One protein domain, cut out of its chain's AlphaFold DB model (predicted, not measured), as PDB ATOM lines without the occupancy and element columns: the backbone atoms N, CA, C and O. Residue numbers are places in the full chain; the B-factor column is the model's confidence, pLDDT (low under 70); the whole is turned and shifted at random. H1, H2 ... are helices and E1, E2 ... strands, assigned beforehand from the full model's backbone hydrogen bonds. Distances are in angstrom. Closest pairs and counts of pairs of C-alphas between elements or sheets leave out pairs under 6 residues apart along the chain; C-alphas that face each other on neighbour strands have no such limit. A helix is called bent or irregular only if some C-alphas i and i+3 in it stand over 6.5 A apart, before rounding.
ATOM      1  N   LEU A 555       1.063  21.793  30.486       85.62
ATOM      2  CA  LEU A 555       1.157  20.898  29.329       85.62
ATOM      3  C   LEU A 555       1.438  19.446  29.780       85.62
ATOM      4  O   LEU A 555       2.413  19.232  30.512       85.62
ATOM      5  N   PRO A 556       0.650  18.445  29.343       86.75
ATOM      6  CA  PRO A 556       0.906  17.043  29.670       86.75
ATOM      7  C   PRO A 556       2.267  16.550  29.174       86.75
ATOM      8  O   PRO A 556       2.774  17.004  28.147       86.75
ATOM      9  N   GLY A 557       2.857  15.607  29.904       85.56
ATOM     10  CA  GLY A 557       4.183  15.047  29.625       85.56
ATOM     11  C   GLY A 557       5.348  15.912  30.119       85.56
ATOM     12  O   GLY A 557       6.505  15.517  29.984       85.56
ATOM     13  N   THR A 558       5.063  17.079  30.706       85.44
ATOM     14  CA  THR A 558       6.067  17.945  31.351       85.44
ATOM     15  C   THR A 558       6.056  17.836  32.879       85.44
ATOM     16  O   THR A 558       6.922  18.417  33.530       85.44
ATOM     17  N   GLY A 559       5.063  17.155  33.468       88.88
ATOM     18  CA  GLY A 559       4.812  17.133  34.914       88.88
ATOM     19  C   GLY A 559       4.148  18.406  35.463       88.88
ATOM     20  O   GLY A 559       3.704  18.433  36.616       88.88
ATOM     21  N   ALA A 560       4.018  19.473  34.660       90.25
ATOM     22  CA  ALA A 560       3.422  20.734  35.102       90.25
ATOM     23  C   ALA A 560       1.924  20.600  35.421       90.25
ATOM     24  O   ALA A 560       1.451  21.205  36.382       90.25
ATOM     25  N   ALA A 561       1.191  19.793  34.645       90.75
ATOM     26  CA  ALA A 561      -0.242  19.568  34.836       90.75
ATOM     27  C   ALA A 561      -0.556  18.984  36.226       90.75
ATOM     28  O   ALA A 561      -1.500  19.427  36.885       90.75
ATOM     29  N   VAL A 562       0.269  18.037  36.689       93.88
ATOM     30  CA  VAL A 562       0.165  17.432  38.025       93.88
ATOM     31  C   VAL A 562       0.643  18.407  39.097       93.88
ATOM     32  O   VAL A 562      -0.059  18.657  40.077       93.88
ATOM     33  N   THR A 563       1.817  19.007  38.891       94.94
ATOM     34  CA  THR A 563       2.448  19.899  39.875       94.94
ATOM     35  C   THR A 563       1.530  21.057  40.260       94.94
ATOM     36  O   THR A 563       1.390  21.364  41.442       94.94
ATOM     37  N   ARG A 564       0.857  21.684  39.285       95.44
ATOM     38  CA  ARG A 564      -0.066  22.796  39.560       95.44
ATOM     39  C   ARG A 564      -1.280  22.356  40.375       95.44
ATOM     40  O   ARG A 564      -1.610  23.031  41.343       95.44
ATOM     41  N   ARG A 565      -1.885  21.203  40.071       95.19
ATOM     42  CA  ARG A 565      -2.999  20.644  40.864       95.19
ATOM     43  C   ARG A 565      -2.590  20.333  42.293       95.19
ATOM     44  O   ARG A 565      -3.325  20.669  43.213       95.19
ATOM     45  N   ARG A 566      -1.394  19.774  42.487       95.88
ATOM     46  CA  ARG A 566      -0.847  19.527  43.825       95.88
ATOM     47  C   ARG A 566      -0.600  20.828  44.592       95.88
ATOM     48  O   ARG A 566      -0.828  20.872  45.792       95.88
ATOM     49  N   ILE A 567      -0.186  21.907  43.919       96.69
ATOM     50  CA  ILE A 567      -0.095  23.236  44.546       96.69
ATOM     51  C   ILE A 567      -1.478  23.745  44.970       96.69
ATOM     52  O   ILE A 567      -1.597  24.254  46.082       96.69
ATOM     53  N   VAL A 568      -2.509  23.588  44.127       97.00
ATOM     54  CA  VAL A 568      -3.892  23.957  44.487       97.00
ATOM     55  C   VAL A 568      -4.382  23.163  45.692       97.00
ATOM     56  O   VAL A 568      -4.914  23.761  46.620       97.00
ATOM     57  N   TRP A 569      -4.156  21.850  45.705       95.62
ATOM     58  CA  TRP A 569      -4.539  20.997  46.827       95.62
ATOM     59  C   TRP A 569      -3.823  21.377  48.125       95.62
ATOM     60  O   TRP A 569      -4.489  21.643  49.117       95.62
ATOM     61  N   ASN A 570      -2.496  21.523  48.105       95.25
ATOM     62  CA  ASN A 570      -1.746  21.909  49.303       95.25
ATOM     63  C   ASN A 570      -2.206  23.273  49.849       95.25
ATOM     64  O   ASN A 570      -2.375  23.432  51.048       95.25
ATOM     65  N   ALA A 571      -2.451  24.255  48.973       95.38
ATOM     66  CA  ALA A 571      -2.952  25.563  49.399       95.38
ATOM     67  C   ALA A 571      -4.376  25.487  49.979       95.38
ATOM     68  O   ALA A 571      -4.733  26.274  50.856       95.38
ATOM     69  N   ALA A 572      -5.192  24.550  49.493       93.44
ATOM     70  CA  ALA A 572      -6.510  24.271  50.044       93.44
ATOM     71  C   ALA A 572      -6.416  23.623  51.436       93.44
ATOM     72  O   ALA A 572      -7.149  24.034  52.331       93.44
ATOM     73  N   GLU A 573      -5.493  22.676  51.640       93.06
ATOM     74  CA  GLU A 573      -5.214  22.090  52.958       93.06
ATOM     75  C   GLU A 573      -4.733  23.147  53.959       93.06
ATOM     76  O   GLU A 573      -5.311  23.259  55.039       93.06
ATOM     77  N   ASP A 574      -3.762  23.979  53.569       93.25
ATOM     78  CA  ASP A 574      -3.269  25.087  54.396       93.25
ATOM     79  C   ASP A 574      -4.432  26.032  54.785       93.25
ATOM     80  O   ASP A 574      -4.570  26.435  55.939       93.25
ATOM     81  N   SER A 575      -5.339  26.325  53.844       92.19
ATOM     82  CA  SER A 575      -6.508  27.187  54.091       92.19
ATOM     83  C   SER A 575      -7.516  26.573  55.073       92.19
ATOM     84  O   SER A 575      -8.156  27.312  55.826       92.19
ATOM     85  N   LEU A 576      -7.682  25.243  55.076       91.25
ATOM     86  CA  LEU A 576      -8.515  24.540  56.059       91.25
ATOM     87  C   LEU A 576      -7.911  24.646  57.463       91.25
ATOM     88  O   LEU A 576      -8.638  24.904  58.422       91.25
ATOM     89  N   GLU A 577      -6.590  24.492  57.585       89.94
ATOM     90  CA  GLU A 577      -5.873  24.639  58.860       89.94
ATOM     91  C   GLU A 577      -5.963  26.074  59.413       89.94
ATOM     92  O   GLU A 577      -6.026  26.270  60.628       89.94
ATOM     93  N   GLU A 578      -6.064  27.071  58.530       89.38
ATOM     94  CA  GLU A 578      -6.293  28.484  58.868       89.38
ATOM     95  C   GLU A 578      -7.769  28.833  59.175       89.38
ATOM     96  O   GLU A 578      -8.070  29.972  59.538       89.38
ATOM     97  N   GLY A 579      -8.695  27.866  59.086       89.00
ATOM     98  CA  GLY A 579     -10.102  28.020  59.484       89.00
ATOM     99  C   GLY A 579     -11.087  28.335  58.351       89.00
ATOM    100  O   GLY A 579     -12.209  28.761  58.626       89.00
ATOM    101  N   THR A 580     -10.704  28.135  57.086       90.31
ATOM    102  CA  THR A 580     -11.624  28.264  55.940       90.31
ATOM    103  C   THR A 580     -12.692  27.164  55.971       90.31
ATOM    104  O   THR A 580     -12.394  26.016  56.295       90.31
ATOM    105  N   SER A 581     -13.939  27.490  55.605       90.69
ATOM    106  CA  SER A 581     -15.027  26.503  55.526       90.69
ATOM    107  C   SER A 581     -14.718  25.383  54.526       90.69
ATOM    108  O   SER A 581     -14.296  25.642  53.393       90.69
ATOM    109  N   ILE A 582     -15.007  24.138  54.917       91.31
ATOM    110  CA  ILE A 582     -14.850  22.961  54.054       91.31
ATOM    111  C   ILE A 582     -15.697  23.070  52.780       91.31
ATOM    112  O   ILE A 582     -15.214  22.728  51.705       91.31
ATOM    113  N   ASP A 583     -16.907  23.634  52.857       90.31
ATOM    114  CA  ASP A 583     -17.804  23.787  51.702       90.31
ATOM    115  C   ASP A 583     -17.245  24.749  50.641       90.31
ATOM    116  O   ASP A 583     -17.504  24.572  49.446       90.31
ATOM    117  N   LEU A 584     -16.446  25.738  51.064       90.31
ATOM    118  CA  LEU A 584     -15.750  26.658  50.163       90.31
ATOM    119  C   LEU A 584     -14.552  25.966  49.501       90.31
ATOM    120  O   LEU A 584     -14.379  26.049  48.287       90.31
ATOM    121  N   VAL A 585     -13.764  25.213  50.274       92.50
ATOM    122  CA  VAL A 585     -12.632  24.424  49.758       92.50
ATOM    123  C   VAL A 585     -13.092  23.333  48.786       92.50
ATOM    124  O   VAL A 585     -12.441  23.106  47.763       92.50
ATOM    125  N   LEU A 586     -14.248  22.711  49.033       92.56
ATOM    126  CA  LEU A 586     -14.841  21.709  48.146       92.56
ATOM    127  C   LEU A 586     -15.083  22.234  46.723       92.56
ATOM    128  O   LEU A 586     -15.029  21.451  45.774       92.56
ATOM    129  N   GLN A 587     -15.252  23.547  46.533       92.12
ATOM    130  CA  GLN A 587     -15.392  24.146  45.201       92.12
ATOM    131  C   GLN A 587     -14.114  24.028  44.344       92.12
ATOM    132  O   GLN A 587     -14.184  24.119  43.117       92.12
ATOM    133  N   LEU A 588     -12.950  23.769  44.956       94.56
ATOM    134  CA  LEU A 588     -11.689  23.508  44.253       94.56
ATOM    135  C   LEU A 588     -11.542  22.048  43.802       94.56
ATOM    136  O   LEU A 588     -10.755  21.775  42.892       94.56
ATOM    137  N   VAL A 589     -12.296  21.104  44.374       94.75
ATOM    138  CA  VAL A 589     -12.185  19.670  44.043       94.75
ATOM    139  C   VAL A 589     -12.425  19.393  42.547       94.75
ATOM    140  O   VAL A 589     -11.599  18.699  41.949       94.75
ATOM    141  N   PRO A 590     -13.433  19.993  41.871       93.81
ATOM    142  CA  PRO A 590     -13.584  19.888  40.416       93.81
ATOM    143  C   PRO A 590     -12.389  20.384  39.597       93.81
ATOM    144  O   PRO A 590     -12.226  19.964  38.455       93.81
ATOM    145  N   ILE A 591     -11.568  21.290  40.137       94.50
ATOM    146  CA  ILE A 591     -10.362  21.804  39.474       94.50
ATOM    147  C   ILE A 591      -9.190  20.848  39.707       94.50
ATOM    148  O   ILE A 591      -8.492  20.488  38.758       94.50
ATOM    149  N   ILE A 592      -8.992  20.431  40.959       95.12
ATOM    150  CA  ILE A 592      -7.879  19.583  41.404       95.12
ATOM    151  C   ILE A 592      -7.973  18.193  40.777       95.12
ATOM    152  O   ILE A 592      -7.002  17.711  40.199       95.12
ATOM    153  N   ALA A 593      -9.150  17.575  40.843       93.81
ATOM    154  CA  ALA A 593      -9.366  16.208  40.385       93.81
ATOM    155  C   ALA A 593      -9.689  16.105  38.884       93.81
ATOM    156  O   ALA A 593      -9.925  15.015  38.367       93.81
ATOM    157  N   SER A 594      -9.724  17.225  38.156       92.62
ATOM    158  CA  SER A 594      -9.992  17.191  36.718       92.62
ATOM    159  C   SER A 594      -8.814  16.564  35.964       92.62
ATOM    160  O   SER A 594      -7.700  17.082  36.072       92.62
ATOM    161  N   PRO A 595      -9.040  15.557  35.104       92.81
ATOM    162  CA  PRO A 595      -7.993  14.969  34.264       92.81
ATOM    163  C   PRO A 595      -7.703  15.799  32.997       92.81
ATOM    164  O   PRO A 595      -6.960  15.361  32.120       92.81
ATOM    165  N   MET A 596      -8.329  16.974  32.859       91.88
ATOM    166  CA  MET A 596      -8.333  17.780  31.635       91.88
ATOM    167  C   MET A 596      -7.237  18.846  31.643       91.88
ATOM    168  O   MET A 596      -7.023  19.507  32.653       91.88
ATOM    169  N   PHE A 597      -6.589  19.079  30.510       91.62
ATOM    170  CA  PHE A 597      -5.691  20.212  30.303       91.62
ATOM    171  C   PHE A 597      -6.206  21.100  29.171       91.62
ATOM    172  O   PHE A 597      -6.904  20.629  28.268       91.62
ATOM    173  N   GLU A 598      -5.835  22.373  29.225       89.75
ATOM    174  CA  GLU A 598      -6.155  23.390  28.223       89.75
ATOM    175  C   GLU A 598      -4.937  24.300  28.054       89.75
ATOM    176  O   GLU A 598      -4.474  24.900  29.014       89.75
ATOM    177  N   ASP A 599      -4.408  24.403  26.845       85.19
ATOM    178  CA  ASP A 599      -3.242  25.210  26.504       85.19
ATOM    179  C   ASP A 599      -3.554  26.073  25.280       85.19
ATOM    180  O   ASP A 599      -4.279  25.671  24.367       85.19
ATOM    181  N   THR A 600      -3.025  27.289  25.277       83.44
ATOM    182  CA  THR A 600      -3.244  28.273  24.221       83.44
ATOM    183  C   THR A 600      -1.909  28.885  23.853       83.44
ATOM    184  O   THR A 600      -1.234  29.470  24.696       83.44
ATOM    185  N   GLN A 601      -1.539  28.770  22.581       81.00
ATOM    186  CA  GLN A 601      -0.238  29.205  22.095       81.00
ATOM    187  C   GLN A 601      -0.376  29.974  20.780       81.00
ATOM    188  O   GLN A 601      -1.049  29.514  19.858       81.00
ATOM    189  N   ASN A 602       0.300  31.118  20.672       84.25
ATOM    190  CA  ASN A 602       0.417  31.872  19.419       84.25
ATOM    191  C   ASN A 602       1.600  31.369  18.591       84.25
ATOM    192  O   ASN A 602       2.658  31.044  19.148       84.25
ATOM    193  N   ASP A 603       1.445  31.355  17.269       86.00
ATOM    194  CA  ASP A 603       2.548  31.056  16.362       86.00
ATOM    195  C   ASP A 603       3.579  32.210  16.357       86.00
ATOM    196  O   ASP A 603       3.199  33.373  16.218       86.00
ATOM    197  N   LEU A 612      -5.096  26.279  19.885       84.69
ATOM    198  CA  LEU A 612      -5.792  25.826  21.085       84.69
ATOM    199  C   LEU A 612      -5.596  24.319  21.227       84.69
ATOM    200  O   LEU A 612      -5.884  23.561  20.298       84.69
ATOM    201  N   ARG A 613      -5.107  23.878  22.382       84.19
ATOM    202  CA  ARG A 613      -4.971  22.464  22.731       84.19
ATOM    203  C   ARG A 613      -5.826  22.194  23.948       84.19
ATOM    204  O   ARG A 613      -5.712  22.881  24.950       84.19
ATOM    205  N   HIS A 614      -6.657  21.173  23.880       87.06
ATOM    206  CA  HIS A 614      -7.402  20.700  25.033       87.06
ATOM    207  C   HIS A 614      -7.503  19.183  24.954       87.06
ATOM    208  O   HIS A 614      -7.543  18.610  23.862       87.06
ATOM    209  N   GLY A 615      -7.528  18.517  26.099       89.56
ATOM    210  CA  GLY A 615      -7.592  17.061  26.134       89.56
ATOM    211  C   GLY A 615      -7.290  16.496  27.507       89.56
ATOM    212  O   GLY A 615      -7.228  17.224  28.493       89.56
ATOM    213  N   VAL A 616      -7.128  15.179  27.575       91.25
ATOM    214  CA  VAL A 616      -6.818  14.457  28.815       91.25
ATOM    215  C   VAL A 616      -5.304  14.405  29.020       91.25
ATOM    216  O   VAL A 616      -4.548  14.321  28.050       91.25
ATOM    217  N   MET A 617      -4.863  14.457  30.278       91.56
ATOM    218  CA  MET A 617      -3.467  14.228  30.674       91.56
ATOM    219  C   MET A 617      -2.954  12.848  30.213       91.56
ATOM    220  O   MET A 617      -3.726  11.970  29.804       91.56
ATOM    221  N   THR A 618      -1.636  12.636  30.238       91.38
ATOM    222  CA  THR A 618      -1.066  11.351  29.798       91.38
ATOM    223  C   THR A 618      -1.456  10.219  30.755       91.38
ATOM    224  O   THR A 618      -1.758  10.454  31.925       91.38
ATOM    225  N   ALA A 619      -1.445   8.975  30.268       91.06
ATOM    226  CA  ALA A 619      -1.760   7.815  31.105       91.06
ATOM    227  C   ALA A 619      -0.770   7.644  32.275       91.06
ATOM    228  O   ALA A 619      -1.161   7.123  33.313       91.06
ATOM    229  N   ASP A 620       0.467   8.132  32.129       91.62
ATOM    230  CA  ASP A 620       1.493   8.101  33.178       91.62
ATOM    231  C   ASP A 620       1.278   9.177  34.257       91.62
ATOM    232  O   ASP A 620       1.684   8.985  35.398       91.62
ATOM    233  N   GLU A 621       0.627  10.298  33.919       93.25
ATOM    234  CA  GLU A 621       0.342  11.398  34.854       93.25
ATOM    235  C   GLU A 621      -0.970  11.190  35.632       93.25
ATOM    236  O   GLU A 621      -1.110  11.689  36.750       93.25
ATOM    237  N   LEU A 622      -1.946  10.459  35.072       93.19
ATOM    238  CA  LEU A 622      -3.231  10.211  35.742       93.19
ATOM    239  C   LEU A 622      -3.097   9.537  37.123       93.19
ATOM    240  O   LEU A 622      -3.785   9.995  38.032       93.19
ATOM    241  N   PRO A 623      -2.235   8.524  37.346       93.94
ATOM    242  CA  PRO A 623      -2.063   7.914  38.666       93.94
ATOM    243  C   PRO A 623      -1.690   8.909  39.777       93.94
ATOM    244  O   PRO A 623      -2.064   8.715  40.929       93.94
ATOM    245  N   GLU A 624      -0.989   9.999  39.454       93.00
ATOM    246  CA  GLU A 624      -0.646  11.021  40.451       93.00
ATOM    247  C   GLU A 624      -1.852  11.881  40.850       93.00
ATOM    248  O   GLU A 624      -1.937  12.328  41.993       93.00
ATOM    249  N   ILE A 625      -2.792  12.105  39.925       93.00
ATOM    250  CA  ILE A 625      -4.079  12.745  40.233       93.00
ATOM    251  C   ILE A 625      -5.001  11.765  40.955       93.00
ATOM    252  O   ILE A 625      -5.716  12.157  41.873       93.00
ATOM    253  N   ASP A 626      -4.933  10.483  40.600       93.56
ATOM    254  CA  ASP A 626      -5.678   9.415  41.260       93.56
ATOM    255  C   ASP A 626      -5.362   9.322  42.764       93.56
ATOM    256  O   ASP A 626      -6.254   9.096  43.583       93.56
ATOM    257  N   GLN A 627      -4.103   9.573  43.135       92.62
ATOM    258  CA  GLN A 627      -3.658   9.647  44.528       92.62
ATOM    259  C   GLN A 627      -4.256  10.844  45.286       92.62
ATOM    260  O   GLN A 627      -4.517  10.738  46.483       92.62
ATOM    261  N   LEU A 628      -4.529  11.973  44.618       93.38
ATOM    262  CA  LEU A 628      -5.165  13.125  45.271       93.38
ATOM    263  C   LEU A 628      -6.586  12.790  45.747       93.38
ATOM    264  O   LEU A 628      -7.041  13.367  46.730       93.38
ATOM    265  N   TRP A 629      -7.272  11.829  45.116       94.50
ATOM    266  CA  TRP A 629      -8.557  11.343  45.626       94.50
ATOM    267  C   TRP A 629      -8.438  10.688  47.005       94.50
ATOM    268  O   TRP A 629      -9.333  10.879  47.827       94.50
ATOM    269  N   ASP A 630      -7.351   9.958  47.286       92.38
ATOM    270  CA  ASP A 630      -7.111   9.387  48.621       92.38
ATOM    271  C   ASP A 630      -6.909  10.492  49.662       92.38
ATOM    272  O   ASP A 630      -7.475  10.438  50.753       92.38
ATOM    273  N   GLU A 631      -6.136  11.522  49.310       93.25
ATOM    274  CA  GLU A 631      -5.881  12.676  50.178       93.25
ATOM    275  C   GLU A 631      -7.190  13.439  50.478       93.25
ATOM    276  O   GLU A 631      -7.481  13.745  51.638       93.25
ATOM    277  N   ILE A 632      -8.035  13.654  49.462       92.88
ATOM    278  CA  ILE A 632      -9.366  14.266  49.611       92.88
ATOM    279  C   ILE A 632     -10.260  13.422  50.527       92.88
ATOM    280  O   ILE A 632     -10.871  13.960  51.451       92.88
ATOM    281  N   LEU A 633     -10.325  12.105  50.314       92.38
ATOM    282  CA  LEU A 633     -11.140  11.201  51.135       92.38
ATOM    283  C   LEU A 633     -10.733  11.234  52.611       92.38
ATOM    284  O   LEU A 633     -11.600  11.284  53.483       92.38
ATOM    285  N   VAL A 634      -9.428  11.252  52.897       91.94
ATOM    286  CA  VAL A 634      -8.920  11.359  54.273       91.94
ATOM    287  C   VAL A 634      -9.367  12.665  54.923       91.94
ATOM    288  O   VAL A 634      -9.784  12.644  56.080       91.94
ATOM    289  N   ARG A 635      -9.328  13.790  54.197       90.00
ATOM    290  CA  ARG A 635      -9.745  15.097  54.735       90.00
ATOM    291  C   ARG A 635     -11.248  15.218  54.960       90.00
ATOM    292  O   ARG A 635     -11.653  15.907  55.889       90.00
ATOM    293  N   LEU A 636     -12.064  14.549  54.148       90.50
ATOM    294  CA  LEU A 636     -13.520  14.534  54.319       90.50
ATOM    295  C   LEU A 636     -13.987  13.547  55.396       90.50
ATOM    296  O   LEU A 636     -15.104  13.660  55.898       90.50
ATOM    297  N   SER A 637     -13.149  12.582  55.776       88.62
ATOM    298  CA  SER A 637     -13.497  11.603  56.800       88.62
ATOM    299  C   SER A 637     -13.661  12.262  58.173       88.62
ATOM    300  O   SER A 637     -12.715  12.807  58.736       88.62
ATOM    301  N   GLY A 638     -14.872  12.186  58.732       81.44
ATOM    302  CA  GLY A 638     -15.182  12.723  60.061       81.44
ATOM    303  C   GLY A 638     -15.454  14.230  60.107       81.44
ATOM    304  O   GLY A 638     -15.497  14.789  61.202       81.44
ATOM    305  N   VAL A 639     -15.644  14.877  58.953       86.31
ATOM    306  CA  VAL A 639     -16.025  16.293  58.838       86.31
ATOM    307  C   VAL A 639     -17.408  16.391  58.199       86.31
ATOM    308  O   VAL A 639     -17.658  15.773  57.167       86.31
ATOM    309  N   GLU A 640     -18.309  17.174  58.794       86.38
ATOM    310  CA  GLU A 640     -19.608  17.481  58.185       86.38
ATOM    311  C   GLU A 640     -19.447  18.528  57.074       86.38
ATOM    312  O   GLU A 640     -18.809  19.564  57.265       86.38
ATOM    313  N   PHE A 641     -20.038  18.260  55.910       89.31
ATOM    314  CA  PHE A 641     -20.080  19.170  54.766       89.31
ATOM    315  C   PHE A 641     -21.385  18.974  53.985       89.31
ATOM    316  O   PHE A 641     -22.020  17.922  54.073       89.31
ATOM    317  N   HIS A 642     -21.778  19.974  53.195       86.06
ATOM    318  CA  HIS A 642     -23.072  19.990  52.501       86.06
ATOM    319  C   HIS A 642     -22.928  20.022  50.975       86.06
ATOM    320  O   HIS A 642     -23.828  19.589  50.253       86.06
ATOM    321  N   ASN A 643     -21.797  20.509  50.456       85.94
ATOM    322  CA  ASN A 643     -21.580  20.729  49.027       85.94
ATOM    323  C   ASN A 643     -21.215  19.445  48.249       85.94
ATOM    324  O   ASN A 643     -20.167  19.345  47.603       85.94
ATOM    325  N   TRP A 644     -22.108  18.453  48.269       90.94
ATOM    326  CA  TRP A 644     -21.959  17.201  47.518       90.94
ATOM    327  C   TRP A 644     -21.892  17.401  46.001       90.94
ATOM    328  O   TRP A 644     -21.240  16.622  45.304       90.94
ATOM    329  N   ASN A 645     -22.510  18.463  45.478       88.62
ATOM    330  CA  ASN A 645     -22.533  18.749  44.045       88.62
ATOM    331  C   ASN A 645     -21.126  18.931  43.462       88.62
ATOM    332  O   ASN A 645     -20.840  18.392  42.390       88.62
ATOM    333  N   ALA A 646     -20.225  19.613  44.178       90.44
ATOM    334  CA  ALA A 646     -18.838  19.772  43.744       90.44
ATOM    335  C   ALA A 646     -18.106  18.417  43.657       90.44
ATOM    336  O   ALA A 646     -17.427  18.132  42.668       90.44
ATOM    337  N   ILE A 647     -18.309  17.534  44.640       93.44
ATOM    338  CA  ILE A 647     -17.710  16.191  44.661       93.44
ATOM    339  C   ILE A 647     -18.257  15.336  43.515       93.44
ATOM    340  O   ILE A 647     -17.488  14.748  42.756       93.44
ATOM    341  N   LEU A 648     -19.580  15.293  43.340       92.75
ATOM    342  CA  LEU A 648     -20.225  14.507  42.286       92.75
ATOM    343  C   LEU A 648     -19.848  15.008  40.883       92.75
ATOM    344  O   LEU A 648     -19.649  14.203  39.968       92.75
ATOM    345  N   GLN A 649     -19.690  16.323  40.702       90.81
ATOM    346  CA  GLN A 649     -19.182  16.906  39.462       90.81
ATOM    347  C   GLN A 649     -17.737  16.473  39.190       90.81
ATOM    348  O   GLN A 649     -17.420  16.087  38.060       90.81
ATOM    349  N   ALA A 650     -16.874  16.514  40.205       93.75
ATOM    350  CA  ALA A 650     -15.481  16.103  40.096       93.75
ATOM    351  C   ALA A 650     -15.352  14.604  39.779       93.75
ATOM    352  O   ALA A 650     -14.667  14.248  38.820       93.75
ATOM    353  N   LEU A 651     -16.083  13.741  40.496       94.19
ATOM    354  CA  LEU A 651     -16.135  12.297  40.246       94.19
ATOM    355  C   LEU A 651     -16.585  12.009  38.818       94.19
ATOM    356  O   LEU A 651     -15.943  11.248  38.100       94.19
ATOM    357  N   HIS A 652     -17.651  12.661  38.358       91.44
ATOM    358  CA  HIS A 652     -18.105  12.472  36.990       91.44
ATOM    359  C   HIS A 652     -17.076  12.961  35.960       91.44
ATOM    360  O   HIS A 652     -16.891  12.308  34.938       91.44
ATOM    361  N   SER A 653     -16.426  14.108  36.180       90.88
ATOM    362  CA  SER A 653     -15.399  14.616  35.258       90.88
ATOM    363  C   SER A 653     -14.160  13.723  35.213       90.88
ATOM    364  O   SER A 653     -13.503  13.678  34.175       90.88
ATOM    365  N   TRP A 654     -13.823  13.072  36.325       94.31
ATOM    366  CA  TRP A 654     -12.707  12.141  36.433       94.31
ATOM    367  C   TRP A 654     -13.011  10.816  35.739       94.31
ATOM    368  O   TRP A 654     -12.226  10.364  34.916       94.31
ATOM    369  N   LEU A 655     -14.180  10.241  36.026       91.75
ATOM    370  CA  LEU A 655     -14.605   8.942  35.513       91.75
ATOM    371  C   LEU A 655     -15.037   8.994  34.034       91.75
ATOM    372  O   LEU A 655     -14.747   8.100  33.244       91.75
ATOM    373  N   PHE A 656     -15.654  10.092  33.601       89.00
ATOM    374  CA  PHE A 656     -16.095  10.276  32.213       89.00
ATOM    375  C   PHE A 656     -15.406  11.480  31.564       89.00
ATOM    376  O   PHE A 656     -16.079  12.459  31.217       89.00
ATOM    377  N   PRO A 657     -14.071  11.452  31.402       89.44
ATOM    378  CA  PRO A 657     -13.359  12.576  30.837       89.44
ATOM    379  C   PRO A 657     -13.593  12.676  29.333       89.44
ATOM    380  O   PRO A 657     -13.764  11.682  28.622       89.44
ATOM    381  N   ASN A 658     -13.591  13.907  28.829       84.81
ATOM    382  CA  ASN A 658     -13.802  14.163  27.415       84.81
ATOM    383  C   ASN A 658     -12.487  14.012  26.639       84.81
ATOM    384  O   ASN A 658     -11.690  14.947  26.564       84.81
ATOM    385  N   PHE A 659     -12.275  12.852  26.017       80.00
ATOM    386  CA  PHE A 659     -11.112  12.602  25.154       80.00
ATOM    387  C   PHE A 659     -11.174  13.335  23.793       80.00
ATOM    388  O   PHE A 659     -10.226  13.276  23.007       80.00
ATOM    389  N   GLY A 660     -12.259  14.067  23.508       75.19
ATOM    390  CA  GLY A 660     -12.430  14.820  22.269       75.19
ATOM    391  C   GLY A 660     -12.529  13.906  21.044       75.19
ATOM    392  O   GLY A 660     -13.241  12.907  21.056       75.19
ATOM    393  N   ALA A 661     -11.820  14.261  19.966       65.56
ATOM    394  CA  ALA A 661     -11.765  13.450  18.744       65.56
ATOM    395  C   ALA A 661     -10.907  12.177  18.893       65.56
ATOM    396  O   ALA A 661     -10.955  11.296  18.033       65.56
ATOM    397  N   SER A 662     -10.105  12.076  19.954       67.69
ATOM    398  CA  SER A 662      -9.297  10.896  20.249       67.69
ATOM    399  C   SER A 662     -10.080   9.924  21.130       67.69
ATOM    400  O   SER A 662     -10.845  10.329  21.998       67.69
ATOM    401  N   ALA A 663      -9.891   8.621  20.924       74.00
ATOM    402  CA  ALA A 663     -10.411   7.618  21.846       74.00
ATOM    403  C   ALA A 663      -9.469   7.468  23.051       74.00
ATOM    404  O   ALA A 663      -8.256   7.632  22.913       74.00
ATOM    405  N   ALA A 664     -10.019   7.100  24.211       82.62
ATOM    406  CA  ALA A 664      -9.221   6.677  25.359       82.62
ATOM    407  C   ALA A 664      -8.304   5.500  24.981       82.62
ATOM    408  O   ALA A 664      -8.763   4.556  24.323       82.62
ATOM    409  N   SER A 665      -7.038   5.545  25.407       87.69
ATOM    410  CA  SER A 665      -6.145   4.380  25.334       87.69
ATOM    411  C   SER A 665      -6.566   3.305  26.343       87.69
ATOM    412  O   SER A 665      -7.329   3.581  27.274       87.69
ATOM    413  N   ASP A 666      -6.076   2.078  26.174       90.12
ATOM    414  CA  ASP A 666      -6.346   0.998  27.131       90.12
ATOM    415  C   ASP A 666      -5.685   1.280  28.487       90.12
ATOM    416  O   ASP A 666      -6.260   0.973  29.531       90.12
ATOM    417  N   GLU A 667      -4.529   1.947  28.489       91.56
ATOM    418  CA  GLU A 667      -3.849   2.412  29.695       91.56
ATOM    419  C   GLU A 667      -4.677   3.472  30.433       91.56
ATOM    420  O   GLU A 667      -4.859   3.368  31.645       91.56
ATOM    421  N   HIS A 668      -5.248   4.445  29.709       92.44
ATOM    422  CA  HIS A 668      -6.164   5.433  30.292       92.44
ATOM    423  C   HIS A 668      -7.389   4.759  30.912       92.44
ATOM    424  O   HIS A 668      -7.729   5.053  32.055       92.44
ATOM    425  N   ARG A 669      -8.040   3.843  30.180       90.06
ATOM    426  CA  ARG A 669      -9.218   3.114  30.684       90.06
ATOM    427  C   ARG A 669      -8.894   2.342  31.953       90.06
ATOM    428  O   ARG A 669      -9.646   2.434  32.913       90.06
ATOM    429  N   LYS A 670      -7.757   1.645  31.977       92.38
ATOM    430  CA  LYS A 670      -7.333   0.865  33.139       92.38
ATOM    431  C   LYS A 670      -7.195   1.729  34.394       92.38
ATOM    432  O   LYS A 670      -7.719   1.348  35.432       92.38
ATOM    433  N   VAL A 671      -6.540   2.891  34.299       93.19
ATOM    434  CA  VAL A 671      -6.387   3.801  35.450       93.19
ATOM    435  C   VAL A 671      -7.750   4.275  35.961       93.19
ATOM    436  O   VAL A 671      -7.993   4.256  37.165       93.19
ATOM    437  N   LEU A 672      -8.657   4.662  35.060       92.31
ATOM    438  CA  LEU A 672      -9.991   5.136  35.437       92.31
ATOM    439  C   LEU A 672     -10.867   4.019  36.031       92.31
ATOM    440  O   LEU A 672     -11.574   4.265  37.004       92.31
ATOM    441  N   ASP A 673     -10.800   2.802  35.488       91.56
ATOM    442  CA  ASP A 673     -11.514   1.625  36.002       91.56
ATOM    443  C   ASP A 673     -11.016   1.226  37.401       91.56
ATOM    444  O   ASP A 673     -11.825   0.983  38.304       91.56
ATOM    445  N   ASP A 674      -9.693   1.170  37.590       92.81
ATOM    446  CA  ASP A 674      -9.062   0.849  38.874       92.81
ATOM    447  C   ASP A 674      -9.406   1.920  39.925       92.81
ATOM    448  O   ASP A 674      -9.777   1.593  41.057       92.81
ATOM    449  N   SER A 675      -9.376   3.196  39.526       93.81
ATOM    450  CA  SER A 675      -9.792   4.331  40.351       93.81
ATOM    451  C   SER A 675     -11.259   4.226  40.775       93.81
ATOM    452  O   SER A 675     -11.560   4.282  41.967       93.81
ATOM    453  N   ALA A 676     -12.180   3.983  39.831       93.50
ATOM    454  CA  ALA A 676     -13.616   3.878  40.099       93.50
ATOM    455  C   ALA A 676     -13.929   2.829  41.176       93.50
ATOM    456  O   ALA A 676     -14.698   3.088  42.104       93.50
ATOM    457  N   ARG A 677     -13.296   1.652  41.074       93.25
ATOM    458  CA  ARG A 677     -13.468   0.533  42.015       93.25
ATOM    459  C   ARG A 677     -12.921   0.836  43.407       93.25
ATOM    460  O   ARG A 677     -13.370   0.216  44.367       93.25
ATOM    461  N   ARG A 678     -11.968   1.764  43.516       93.00
ATOM    462  CA  ARG A 678     -11.361   2.191  44.779       93.00
ATOM    463  C   ARG A 678     -12.127   3.342  45.432       93.00
ATOM    464  O   ARG A 678     -12.447   3.242  46.610       93.00
ATOM    465  N   ILE A 679     -12.443   4.407  44.691       94.62
ATOM    466  CA  ILE A 679     -12.962   5.656  45.279       94.62
ATOM    467  C   ILE A 679     -14.476   5.640  45.509       94.62
ATOM    468  O   ILE A 679     -14.943   6.184  46.509       94.62
ATOM    469  N   LEU A 680     -15.264   5.013  44.623       94.81
ATOM    470  CA  LEU A 680     -16.730   5.033  44.738       94.81
ATOM    471  C   LEU A 680     -17.241   4.361  46.029       94.81
ATOM    472  O   LEU A 680     -18.122   4.944  46.663       94.81
ATOM    473  N   PRO A 681     -16.694   3.212  46.485       94.75
ATOM    474  CA  PRO A 681     -17.077   2.630  47.772       94.75
ATOM    475  C   PRO A 681     -16.781   3.521  48.979       94.75
ATOM    476  O   PRO A 681     -17.570   3.547  49.922       94.75
ATOM    477  N   GLU A 682     -15.674   4.265  48.969       94.94
ATOM    478  CA  GLU A 682     -15.319   5.151  50.083       94.94
ATOM    479  C   GLU A 682     -16.226   6.388  50.133       94.94
ATOM    480  O   GLU A 682     -16.721   6.742  51.202       94.94
ATOM    481  N   PHE A 683     -16.553   6.985  48.982       94.00
ATOM    482  CA  PHE A 683     -17.550   8.060  48.933       94.00
ATOM    483  C   PHE A 683     -18.958   7.583  49.311       94.00
ATOM    484  O   PHE A 683     -19.697   8.337  49.941       94.00
ATOM    485  N   ALA A 684     -19.322   6.334  48.999       93.62
ATOM    486  CA  ALA A 684     -20.600   5.764  49.427       93.62
ATOM    487  C   ALA A 684     -20.684   5.621  50.955       93.62
ATOM    488  O   ALA A 684     -21.739   5.864  51.532       93.62
ATOM    489  N   LYS A 685     -19.570   5.307  51.632       92.69
ATOM    490  CA  LYS A 685     -19.511   5.313  53.104       92.69
ATOM    491  C   LYS A 685     -19.673   6.721  53.680       92.69
ATOM    492  O   LYS A 685     -20.372   6.877  54.674       92.69
ATOM    493  N   LEU A 686     -19.044   7.733  53.072       92.38
ATOM    494  CA  LEU A 686     -19.173   9.131  53.509       92.38
ATOM    495  C   LEU A 686     -20.603   9.662  53.327       92.38
ATOM    496  O   LEU A 686     -21.092  10.410  54.165       92.38
ATOM    497  N   GLY A 687     -21.277   9.264  52.247       90.62
ATOM    498  CA  GLY A 687     -22.644   9.669  51.923       90.62
ATOM    499  C   GLY A 687     -23.733   8.739  52.458       90.62
ATOM    500  O   GLY A 687     -24.835   8.775  51.920       90.62
ATOM    501  N   ALA A 688     -23.454   7.895  53.460       90.50
ATOM    502  CA  ALA A 688     -24.366   6.835  53.910       90.50
ATOM    503  C   ALA A 688     -25.764   7.337  54.331       90.50
ATOM    504  O   ALA A 688     -26.740   6.609  54.191       90.50
ATOM    505  N   GLU A 689     -25.874   8.581  54.800       88.69
ATOM    506  CA  GLU A 689     -27.145   9.203  55.210       88.69
ATOM    507  C   GLU A 689     -27.800  10.049  54.097       88.69
ATOM    508  O   GLU A 689     -28.831  10.682  54.309       88.69
ATOM    509  N   CYS A 690     -27.207  10.082  52.900       91.44
ATOM    510  CA  CYS A 690     -27.632  10.918  51.777       91.44
ATOM    511  C   CYS A 690     -28.111  10.044  50.603       91.44
ATOM    512  O   CYS A 690     -27.335   9.787  49.674       91.44
ATOM    513  N   PRO A 691     -29.378   9.587  50.580       92.88
ATOM    514  CA  PRO A 691     -29.863   8.661  49.556       92.88
ATOM    515  C   PRO A 691     -29.718   9.200  48.122       92.88
ATOM    516  O   PRO A 691     -29.375   8.437  47.223       92.88
ATOM    517  N   GLY A 692     -29.850  10.514  47.891       91.75
ATOM    518  CA  GLY A 692     -29.607  11.106  46.565       91.75
ATOM    519  C   GLY A 692     -28.156  10.973  46.082       91.75
ATOM    520  O   GLY A 692     -27.891  10.711  44.899       91.75
ATOM    521  N   VAL A 693     -27.197  11.082  47.005       92.31
ATOM    522  CA  VAL A 693     -25.770  10.872  46.725       92.31
ATOM    523  C   VAL A 693     -25.515   9.393  46.439       92.31
ATOM    524  O   VAL A 693     -24.914   9.072  45.412       92.31
ATOM    525  N   LEU A 694     -26.029   8.491  47.283       92.88
ATOM    526  CA  LEU A 694     -25.882   7.041  47.117       92.88
ATOM    527  C   LEU A 694     -26.446   6.545  45.780       92.88
ATOM    528  O   LEU A 694     -25.761   5.811  45.067       92.88
ATOM    529  N   THR A 695     -27.636   7.007  45.382       91.19
ATOM    530  CA  THR A 695     -28.221   6.683  44.071       91.19
ATOM    531  C   THR A 695     -27.315   7.146  42.932       91.19
ATOM    532  O   THR A 695     -27.100   6.415  41.963       91.19
ATOM    533  N   THR A 696     -26.722   8.339  43.038       91.06
ATOM    534  CA  THR A 696     -25.789   8.838  42.017       91.06
ATOM    535  C   THR A 696     -24.517   7.984  41.953       91.06
ATOM    536  O   THR A 696     -24.107   7.598  40.858       91.06
ATOM    537  N   LEU A 697     -23.917   7.638  43.097       92.56
ATOM    538  CA  LEU A 697     -22.708   6.807  43.171       92.56
ATOM    539  C   LEU A 697     -22.942   5.384  42.648       92.56
ATOM    540  O   LEU A 697     -22.132   4.889  41.863       92.56
ATOM    541  N   SER A 698     -24.069   4.758  43.003       90.25
ATOM    542  CA  SER A 698     -24.463   3.442  42.480       90.25
ATOM    543  C   SER A 698     -24.534   3.459  40.954       90.25
ATOM    544  O   SER A 698     -23.955   2.613  40.279       90.25
ATOM    545  N   ARG A 699     -25.148   4.499  40.380       87.19
ATOM    546  CA  ARG A 699     -25.275   4.644  38.923       87.19
ATOM    547  C   ARG A 699     -23.952   4.945  38.223       87.19
ATOM    548  O   ARG A 699     -23.800   4.635  37.037       87.19
ATOM    549  N   LEU A 700     -23.011   5.597  38.907       89.75
ATOM    550  CA  LEU A 700     -21.647   5.744  38.402       89.75
ATOM    551  C   LEU A 700     -20.956   4.376  38.368       89.75
ATOM    552  O   LEU A 700     -20.386   4.038  37.335       89.75
ATOM    553  N   ALA A 701     -21.078   3.565  39.423       90.75
ATOM    554  CA  ALA A 701     -20.509   2.215  39.481       90.75
ATOM    555  C   ALA A 701     -21.085   1.272  38.408       90.75
ATOM    556  O   ALA A 701     -20.329   0.565  37.735       90.75
ATOM    557  N   ASP A 702     -22.396   1.342  38.153       87.25
ATOM    558  CA  ASP A 702     -23.058   0.558  37.101       87.25
ATOM    559  C   ASP A 702     -22.465   0.824  35.712       87.25
ATOM    560  O   ASP A 702     -22.326  -0.091  34.903       87.25
ATOM    561  N   SER A 703     -22.066   2.070  35.424       85.38
ATOM    562  CA  SER A 703     -21.419   2.414  34.147       85.38
ATOM    563  C   SER A 703     -20.074   1.704  33.947       85.38
ATOM    564  O   SER A 703     -19.641   1.534  32.811       85.38
ATOM    565  N   TYR A 704     -19.423   1.297  35.040       85.44
ATOM    566  CA  TYR A 704     -18.160   0.555  35.064       85.44
ATOM    567  C   TYR A 704     -18.363  -0.959  35.209       85.44
ATOM    568  O   TYR A 704     -17.399  -1.704  35.418       85.44
ATOM    569  N   ASN A 705     -19.609  -1.432  35.096       84.56
ATOM    570  CA  ASN A 705     -19.988  -2.836  35.225       84.56
ATOM    571  C   ASN A 705     -19.463  -3.476  36.523       84.56
ATOM    572  O   ASN A 705     -18.944  -4.598  36.507       84.56
TER     573      ASN A 705
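What this domain is: This is residues 555 to 603 and 612 to 705 of the 1116 residues of an uncharacterized protein of Fuerstia marisgermanicae (UniProt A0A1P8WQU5). A flat slab of two layers of nearly aligned helices, with H1, H3 and H5 in a row on one side and H2, H4 and H6 in a row on the other, has the strand pair E1 and E2 at one end. It is an up-and-down bundle, each helix running against the one before. The 143 printed residues, in the order H1 H2 E1 E2 H3 H4 H5 H6, are mostly helix, with an antiparallel sheet E1 - E2. The whole is compact, radius of gyration of the C-alphas 15.5 A, spanning 50 by 40 by 20 A.

Where its parts are: H1, residues 560 to 577, spans 25.8 A from C-alpha 560 at (3.422, 20.734, 35.102). H2, residues 582 to 592, is only just irregular: C-alphas 587 and 590 are 6.7 A apart. E1 is residues 596 to 602, 20.6 A, and E2 612 to 616. H3 is 622 to 636, 21.7 A; H4 is 644 to 655. H5, 666 to 686, 30.4 A, has a kink of 28 degrees near residue 679. H6, 691 to 703, ends at C-alpha 703 (-21.419, 2.414, 34.147).

How they stand to each other: H1 and H2 touch as a helical hairpin, closest C-alphas Arg 565 and Ile 592, 5.0 A. H1 touches H3 with residues 562 to 566 alone, closest C-alphas Val 562 and Ile 625, 6.7 A. E1 and E2 are antiparallel; N 597 and O 615 are 2.8 A apart. H2 and H4 touch, C-alphas Pro 590 and Ala 650 being closest, 4.2 A. H3 and H5 touch at a shallow tilt of 3 degrees, the same way, closest C-alphas Asp 626 and Ser 675, 6.6 A. H5 and H6 are a hairpin, closest C-alphas Ala 684 and Leu 694, 5.9 A. Every O i to N i+4 pair is within hydrogen-bond range in H4 and H6, against 13 of 14 in H1, 8 of 11 in H3, 15 of 17 in H5 and 2 of 7 in H2, where 6 of 8 O i to N i+3 pairs are.

The domain as a whole: Residues 604 to 611 are not printed, with 10.9 A between C-alphas 603 and 612. Of the links printed whole, none is long. Residues 661 to 662 are under pLDDT 70.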